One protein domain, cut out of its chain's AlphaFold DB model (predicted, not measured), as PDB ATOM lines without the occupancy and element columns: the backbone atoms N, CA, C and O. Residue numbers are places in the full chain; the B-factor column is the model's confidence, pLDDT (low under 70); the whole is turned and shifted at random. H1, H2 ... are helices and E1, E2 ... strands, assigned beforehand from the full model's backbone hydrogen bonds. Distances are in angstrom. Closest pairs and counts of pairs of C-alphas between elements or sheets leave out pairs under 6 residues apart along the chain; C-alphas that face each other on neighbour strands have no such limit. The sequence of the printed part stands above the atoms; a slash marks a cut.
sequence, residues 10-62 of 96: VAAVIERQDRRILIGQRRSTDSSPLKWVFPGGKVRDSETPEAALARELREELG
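This is residues 10 to 62 of the 96 residues of the protein "Nudix hydrolase domain-containing protein" of Acidobacteria bacterium (UniProt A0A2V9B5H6). With little regular structure, this is a flat, loop-rich model in which a long stretch without named elements, residues 10 to 39, loops out past Asp 18 and Ser 28 and returns to one short strand, E1, with one helix, H1, packed on E1. The printed part has 53 residues, 16 of them in named elements: E1, then H1; the class is mostly helix. It is only just loose, close to compact, with a radius of gyration of the C-alphas of 12.3 A and spans of 33 by 31 by 16 A.

C-alpha 10 is at (201.830, 157.559, 185.643). E1, residues 40 to 42, begins at (198.272, 161.133, 187.908) and measures 7.3 A. H1, residues 49 to 61, measures 17.5 A and ends at (189.261, 163.158, 191.202).

Residues 10 to 11 pair antiparallel with residues 40 to 41 of E1, and residues 24 to 25 with residues 36 to 37. E1 pairs with no named strand. The closest C-alphas of E1 and H1, Gly 40 and Glu 56, are 5.2 A apart. In H1 every O i to N i+4 pair is within hydrogen-bond range.

The C-alphas farthest apart, Asp 18 and Asp 45, are 36.5 A apart. The printed part has no cut, and the link from E1 to H1 is short, with 6 residues. Mean pLDDT of the printed part is 91.4; no printed residue is under 70.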
ATOM      1  N   VAL A  10     203.020 158.015 186.357       93.94
ATOM      2  CA  VAL A  10     201.830 157.559 185.643       93.94
ATOM      3  C   VAL A  10     200.934 158.749 185.345       93.94
ATOM      4  O   VAL A  10     200.851 159.691 186.129       93.94
ATOM      5  N   ALA A  11     200.267 158.710 184.198       94.00
ATOM      6  CA  ALA A  11     199.313 159.726 183.782       94.00
ATOM      7  C   ALA A  11     198.102 159.046 183.145       94.00
ATOM      8  O   ALA A  11     198.255 158.139 182.325       94.00
ATOM      9  N   ALA A  12     196.903 159.491 183.511       93.56
ATOM     10  CA  ALA A  12     195.664 159.022 182.916       93.56
ATOM     11  C   ALA A  12     195.288 159.890 181.714       93.56
ATOM     12  O   ALA A  12     195.179 161.112 181.819       93.56
ATOM     13  N   VAL A  13     194.995 159.243 180.586       94.00
ATOM     14  CA  VAL A  13     194.258 159.865 179.483       94.00
ATOM     15  C   VAL A  13     192.811 159.412 179.597       94.00
ATOM     16  O   VAL A  13     192.480 158.271 179.283       94.00
ATOM     17  N   ILE A  14     191.961 160.299 180.110       92.06
ATOM     18  CA  ILE A  14     190.536 160.026 180.312       92.06
ATOM     19  C   ILE A  14     189.771 160.709 179.189       92.06
ATOM     20  O   ILE A  14     189.733 161.938 179.110       92.06
ATOM     21  N   GLU A  15     189.171 159.897 178.327       94.38
ATOM     22  CA  GLU A  15     188.359 160.348 177.208       94.38
ATOM     23  C   GLU A  15     186.873 160.161 177.516       94.38
ATOM     24  O   GLU A  15     186.431 159.094 177.946       94.38
ATOM     25  N   ARG A  16     186.089 161.211 177.278       93.44
ATOM     26  CA  ARG A  16     184.629 161.156 177.316       93.44
ATOM     27  C   ARG A  16     184.087 160.719 175.949       93.44
ATOM     28  O   ARG A  16     184.745 160.877 174.927       93.44
ATOM     29  N   GLN A  17     182.859 160.200 175.916       93.69
ATOM     30  CA  GLN A  17     182.194 159.712 174.694       93.69
ATOM     31  C   GLN A  17     182.155 160.732 173.537       93.69
ATOM     32  O   GLN A  17     182.104 160.338 172.379       93.69
ATOM     33  N   ASP A  18     182.212 162.031 173.835       95.06
ATOM     34  CA  ASP A  18     182.260 163.137 172.870       95.06
ATOM     35  C   ASP A  18     183.687 163.504 172.412       95.06
ATOM     36  O   ASP A  18     183.910 164.601 171.900       95.06
ATOM     37  N   ARG A  19     184.658 162.598 172.598       94.25
ATOM     38  CA  ARG A  19     186.074 162.742 172.212       94.25
ATOM     39  C   ARG A  19     186.825 163.861 172.944       94.25
ATOM     40  O   ARG A  19     187.879 164.314 172.497       94.25
ATOM     41  N   ARG A  20     186.301 164.325 174.082       94.62
ATOM     42  CA  ARG A  20     186.977 165.311 174.937       94.62
ATOM     43  C   ARG A  20     187.888 164.617 175.941       94.62
ATOM     44  O   ARG A  20     187.491 163.636 176.567       94.62
ATOM     45  N   ILE A  21     189.085 165.168 176.122       94.62
ATOM     46  CA  ILE A  21     190.084 164.668 177.071       94.62
ATOM     47  C   ILE A  21     190.070 165.512 178.342       94.62
ATOM     48  O   ILE A  21     190.077 166.744 178.275       94.62
ATOM     49  N   LEU A  22     190.079 164.853 179.500       94.38
ATOM     50  CA  LEU A  22     190.216 165.527 180.787       94.38
ATOM     51  C   LEU A  22     191.664 165.979 181.005       94.38
ATOM     52  O   LEU A  22     192.588 165.166 181.013       94.38
ATOM     53  N   ILE A  23     191.838 167.277 181.243       94.56
ATOM     54  CA  ILE A  23     193.096 167.886 181.676       94.56
ATOM     55  C   ILE A  23     192.830 168.768 182.898       94.56
ATOM     56  O   ILE A  23     191.809 169.451 182.973       94.56
ATOM     57  N   GLY A  24     193.744 168.745 183.863       90.75
ATOM     58  CA  GLY A  24     193.737 169.630 185.024       90.75
ATOM     59  C   GLY A  24     194.605 170.861 184.785       90.75
ATOM     60  O   GLY A  24     195.579 170.807 184.035       90.75
ATOM     61  N   GLN A  25     194.279 171.975 185.442       91.56
ATOM     62  CA  GLN A  25     195.156 173.143 185.499       91.56
ATOM     63  C   GLN A  25     195.769 173.262 186.888       91.56
ATOM     64  O   GLN A  25     195.057 173.238 187.893       91.56
ATOM     65  N   ARG A  26     197.093 173.420 186.943       87.56
ATOM     66  CA  ARG A  26     197.808 173.653 188.202       87.56
ATOM     67  C   ARG A  26     197.413 174.984 188.829       87.56
ATOM     68  O   ARG A  26     197.128 175.955 188.123       87.56
ATOM     69  N   ARG A  27     197.452 175.042 190.160       85.50
ATOM     70  CA  ARG A  27     197.146 176.267 190.907       85.50
ATOM     71  C   ARG A  27     198.235 177.309 190.660       85.50
ATOM     72  O   ARG A  27     199.367 176.981 190.309       85.50
ATOM     73  N   SER A  28     197.904 178.579 190.869       85.62
ATOM     74  CA  SER A  28     198.865 179.686 190.761       85.62
ATOM     75  C   SER A  28     200.000 179.609 191.789       85.62
ATOM     76  O   SER A  28     201.053 180.195 191.574       85.62
ATOM     77  N   THR A  29     199.798 178.875 192.883       86.12
ATOM     78  CA  THR A  29     200.756 178.703 193.985       86.12
ATOM     79  C   THR A  29     201.688 177.503 193.811       86.12
ATOM     80  O   THR A  29     202.562 177.286 194.645       86.12
ATOM     81  N   ASP A  30     201.505 176.695 192.766       82.88
ATOM     82  CA  ASP A  30     202.321 175.503 192.540       82.88
ATOM     83  C   ASP A  30     203.688 175.854 191.931       82.88
ATOM     84  O   ASP A  30     203.828 176.841 191.215       82.88
ATOM     85  N   SER A  31     204.687 174.974 192.080       75.00
ATOM     86  CA  SER A  31     206.043 175.139 191.507       75.00
ATOM     87  C   SER A  31     206.092 175.240 189.966       75.00
ATOM     88  O   SER A  31     207.146 175.445 189.370       75.00
ATOM     89  N   SER A  32     204.966 175.031 189.285       76.25
ATOM     90  CA  SER A  32     204.793 175.256 187.847       76.25
ATOM     91  C   SER A  32     203.358 175.716 187.597       76.25
ATOM     92  O   SER A  32     202.511 174.904 187.213       76.25
ATOM     93  N   PRO A  33     203.071 176.996 187.856       83.25
ATOM     94  CA  PRO A  33     201.708 177.482 187.945       83.25
ATOM     95  C   PRO A  33     201.027 177.518 186.579       83.25
ATOM     96  O   PRO A  33     201.682 177.689 185.549       83.25
ATOM     97  N   LEU A  34     199.701 177.352 186.583       87.88
ATOM     98  CA  LEU A  34     198.803 177.500 185.426       87.88
ATOM     99  C   LEU A  34     199.060 176.562 184.235       87.88
ATOM    100  O   LEU A  34     198.365 176.658 183.221       87.88
ATOM    101  N   LYS A  35     200.016 175.635 184.345       89.00
ATOM    102  CA  LYS A  35     200.259 174.617 183.322       89.00
ATOM    103  C   LYS A  35     199.155 173.567 183.335       89.00
ATOM    104  O   LYS A  35     198.650 173.189 184.394       89.00
ATOM    105  N   TRP A  36     198.842 173.074 182.145       91.81
ATOM    106  CA  TRP A  36     197.975 171.921 181.955       91.81
ATOM    107  C   TRP A  36     198.715 170.637 182.311       91.81
ATOM    108  O   TRP A  36     199.880 170.461 181.947       91.81
ATOM    109  N   VAL A  37     198.032 169.756 183.030       91.56
ATOM    110  CA  VAL A  37     198.547 168.463 183.475       91.56
ATOM    111  C   VAL A  37     197.496 167.384 183.270       91.56
ATOM    112  O   VAL A  37     196.296 167.632 183.394       91.56
ATOM    113  N   PHE A  38     197.952 166.177 182.952       94.81
ATOM    114  CA  PHE A  38     197.102 165.000 183.049       94.81
ATOM    115  C   PHE A  38     196.989 164.572 184.516       94.81
ATOM    116  O   PHE A  38     197.982 164.711 185.234       94.81
ATOM    117  N   PRO A  39     195.829 164.050 184.949       93.94
ATOM    118  CA  PRO A  39     195.693 163.436 186.266       93.94
ATOM    119  C   PRO A  39     196.677 162.279 186.435       93.94
ATOM    120  O   PRO A  39     196.894 161.507 185.492       93.94
ATOM    121  N   GLY A  40     197.252 162.139 187.623       93.81
ATOM    122  CA  GLY A  40     198.272 161.133 187.908       93.81
ATOM    123  C   GLY A  40     199.458 161.693 188.681       93.81
ATOM    124  O   GLY A  40     199.491 162.854 189.077       93.81
ATOM    125  N   GLY A  41     200.474 160.861 188.881       92.81
ATOM    126  CA  GLY A  41     201.531 161.182 189.826       92.81
ATOM    127  C   GLY A  41     202.717 160.238 189.774       92.81
ATOM    128  O   GLY A  41     202.932 159.503 188.807       92.81
ATOM    129  N   LYS A  42     203.539 160.313 190.820       93.62
ATOM    130  CA  LYS A  42     204.727 159.471 190.965       93.62
ATOM    131  C   LYS A  42     204.321 158.077 191.419       93.62
ATOM    132  O   LYS A  42     203.467 157.935 192.291       93.62
ATOM    133  N   VAL A  43     204.997 157.079 190.864       93.69
ATOM    134  CA  VAL A  43     204.935 155.708 191.370       93.69
ATOM    135  C   VAL A  43     205.794 155.646 192.633       93.69
ATOM    136  O   VAL A  43     206.960 156.042 192.607       93.69
ATOM    137  N   ARG A  44     205.196 155.218 193.743       92.44
ATOM    138  CA  ARG A  44     205.851 154.960 195.029       92.44
ATOM    139  C   ARG A  44     206.633 153.648 194.970       92.44
ATOM    140  O   ARG A  44     206.374 152.781 194.137       92.44
ATOM    141  N   ASP A  45     207.568 153.482 195.895       82.44
ATOM    142  CA  ASP A  45     208.302 152.228 196.010       82.44
ATOM    143  C   ASP A  45     207.325 151.084 196.302       82.44
ATOM    144  O   ASP A  45     206.416 151.230 197.120       82.44
ATOM    145  N   SER A  46     207.512 149.952 195.618       86.62
ATOM    146  CA  SER A  46     206.710 148.718 195.702       86.62
ATOM    147  C   SER A  46     205.288 148.722 195.112       86.62
ATOM    148  O   SER A  46     204.661 147.662 195.102       86.62
ATOM    149  N   GLU A  47     204.776 149.833 194.564       90.88
ATOM    150  CA  GLU A  47     203.461 149.831 193.898       90.88
ATOM    151  C   GLU A  47     203.568 149.570 192.381       90.88
ATOM    152  O   GLU A  47     204.526 149.979 191.721       90.88
ATOM    153  N   THR A  48     202.574 148.886 191.800       91.94
ATOM    154  CA  THR A  48     202.488 148.750 190.337       91.94
ATOM    155  C   THR A  48     202.018 150.067 189.706       91.94
ATOM    156  O   THR A  48     201.312 150.839 190.363       91.94
ATOM    157  N   PRO A  49     202.334 150.346 188.428       92.12
ATOM    158  CA  PRO A  49     201.828 151.534 187.739       92.12
ATOM    159  C   PRO A  49     200.296 151.660 187.783       92.12
ATOM    160  O   PRO A  49     199.764 152.757 187.944       92.12
ATOM    161  N   GLU A  50     199.569 150.547 187.685       92.44
ATOM    162  CA  GLU A  50     198.110 150.518 187.785       92.44
ATOM    163  C   GLU A  50     197.623 150.877 189.191       92.44
ATOM    164  O   GLU A  50     196.658 151.632 189.324       92.44
ATOM    165  N   ALA A  51     198.293 150.373 190.233       94.00
ATOM    166  CA  ALA A  51     197.973 150.694 191.621       94.00
ATOM    167  C   ALA A  51     198.252 152.173 191.928       94.00
ATOM    168  O   ALA A  51     197.389 152.848 192.495       94.00
ATOM    169  N   ALA A  52     199.395 152.693 191.464       94.94
ATOM    170  CA  ALA A  52     199.731 154.112 191.540       94.94
ATOM    171  C   ALA A  52     198.646 154.967 190.881       94.94
ATOM    172  O   ALA A  52     198.118 155.895 191.488       94.94
ATOM    173  N   LEU A  53     198.259 154.621 189.649       94.62
ATOM    174  CA  LEU A  53     197.269 155.376 188.891       94.62
ATOM    175  C   LEU A  53     195.895 155.355 189.566       94.62
ATOM    176  O   LEU A  53     195.238 156.390 189.649       94.62
ATOM    177  N   ALA A  54     195.457 154.195 190.060       94.75
ATOM    178  CA  ALA A  54     194.189 154.070 190.771       94.75
ATOM    179  C   ALA A  54     194.157 154.924 192.049       94.75
ATOM    180  O   ALA A  54     193.137 155.554 192.332       94.75
ATOM    181  N   ARG A  55     195.268 154.965 192.796       95.94
ATOM    182  CA  ARG A  55     195.431 155.791 193.999       95.94
ATOM    183  C   ARG A  55     195.357 157.282 193.670       95.94
ATOM    184  O   ARG A  55     194.519 157.973 194.238       95.94
ATOM    185  N   GLU A  56     196.168 157.752 192.724       95.69
ATOM    186  CA  GLU A  56     196.193 159.165 192.307       95.69
ATOM    187  C   GLU A  56     194.817 159.621 191.794       95.69
ATOM    188  O   GLU A  56     194.295 160.642 192.228       95.69
ATOM    189  N   LEU A  57     194.153 158.826 190.946       94.12
ATOM    190  CA  LEU A  57     192.814 159.159 190.440       94.12
ATOM    191  C   LEU A  57     191.760 159.255 191.548       94.12
ATOM    192  O   LEU A  57     190.842 160.077 191.466       94.12
ATOM    193  N   ARG A  58     191.878 158.426 192.586       95.56
ATOM    194  CA  ARG A  58     190.975 158.471 193.734       95.56
ATOM    195  C   ARG A  58     191.238 159.695 194.610       95.56
ATOM    196  O   ARG A  58     190.277 160.308 195.059       95.56
ATOM    197  N   GLU A  59     192.501 160.054 194.832       93.44
ATOM    198  CA  GLU A  59     192.903 161.223 195.626       93.44
ATOM    199  C   GLU A  59     192.570 162.550 194.915       93.44
ATOM    200  O   GLU A  59     192.036 163.464 195.539       93.44
ATOM    201  N   GLU A  60     192.831 162.652 193.607       92.44
ATOM    202  CA  GLU A  60     192.663 163.896 192.842       92.44
ATOM    203  C   GLU A  60     191.231 164.127 192.346       92.44
ATOM    204  O   GLU A  60     190.751 165.263 192.333       92.44
ATOM    205  N   LEU A  61     190.553 163.065 191.894       92.38
ATOM    206  CA  LEU A  61     189.261 163.158 191.202       92.38
ATOM    207  C   LEU A  61     188.128 162.417 191.922       92.38
ATOM    208  O   LEU A  61     186.972 162.555 191.523       92.38
ATOM    209  N   GLY A  62     188.425 161.607 192.944       94.19
ATOM    210  CA  GLY A  62     187.417 160.797 193.636       94.19
ATOM    211  C   GLY A  62     186.860 159.637 192.804       94.19
ATOM    212  O   GLY A  62     185.801 159.105 193.138       94.19
TER     213      GLY A  62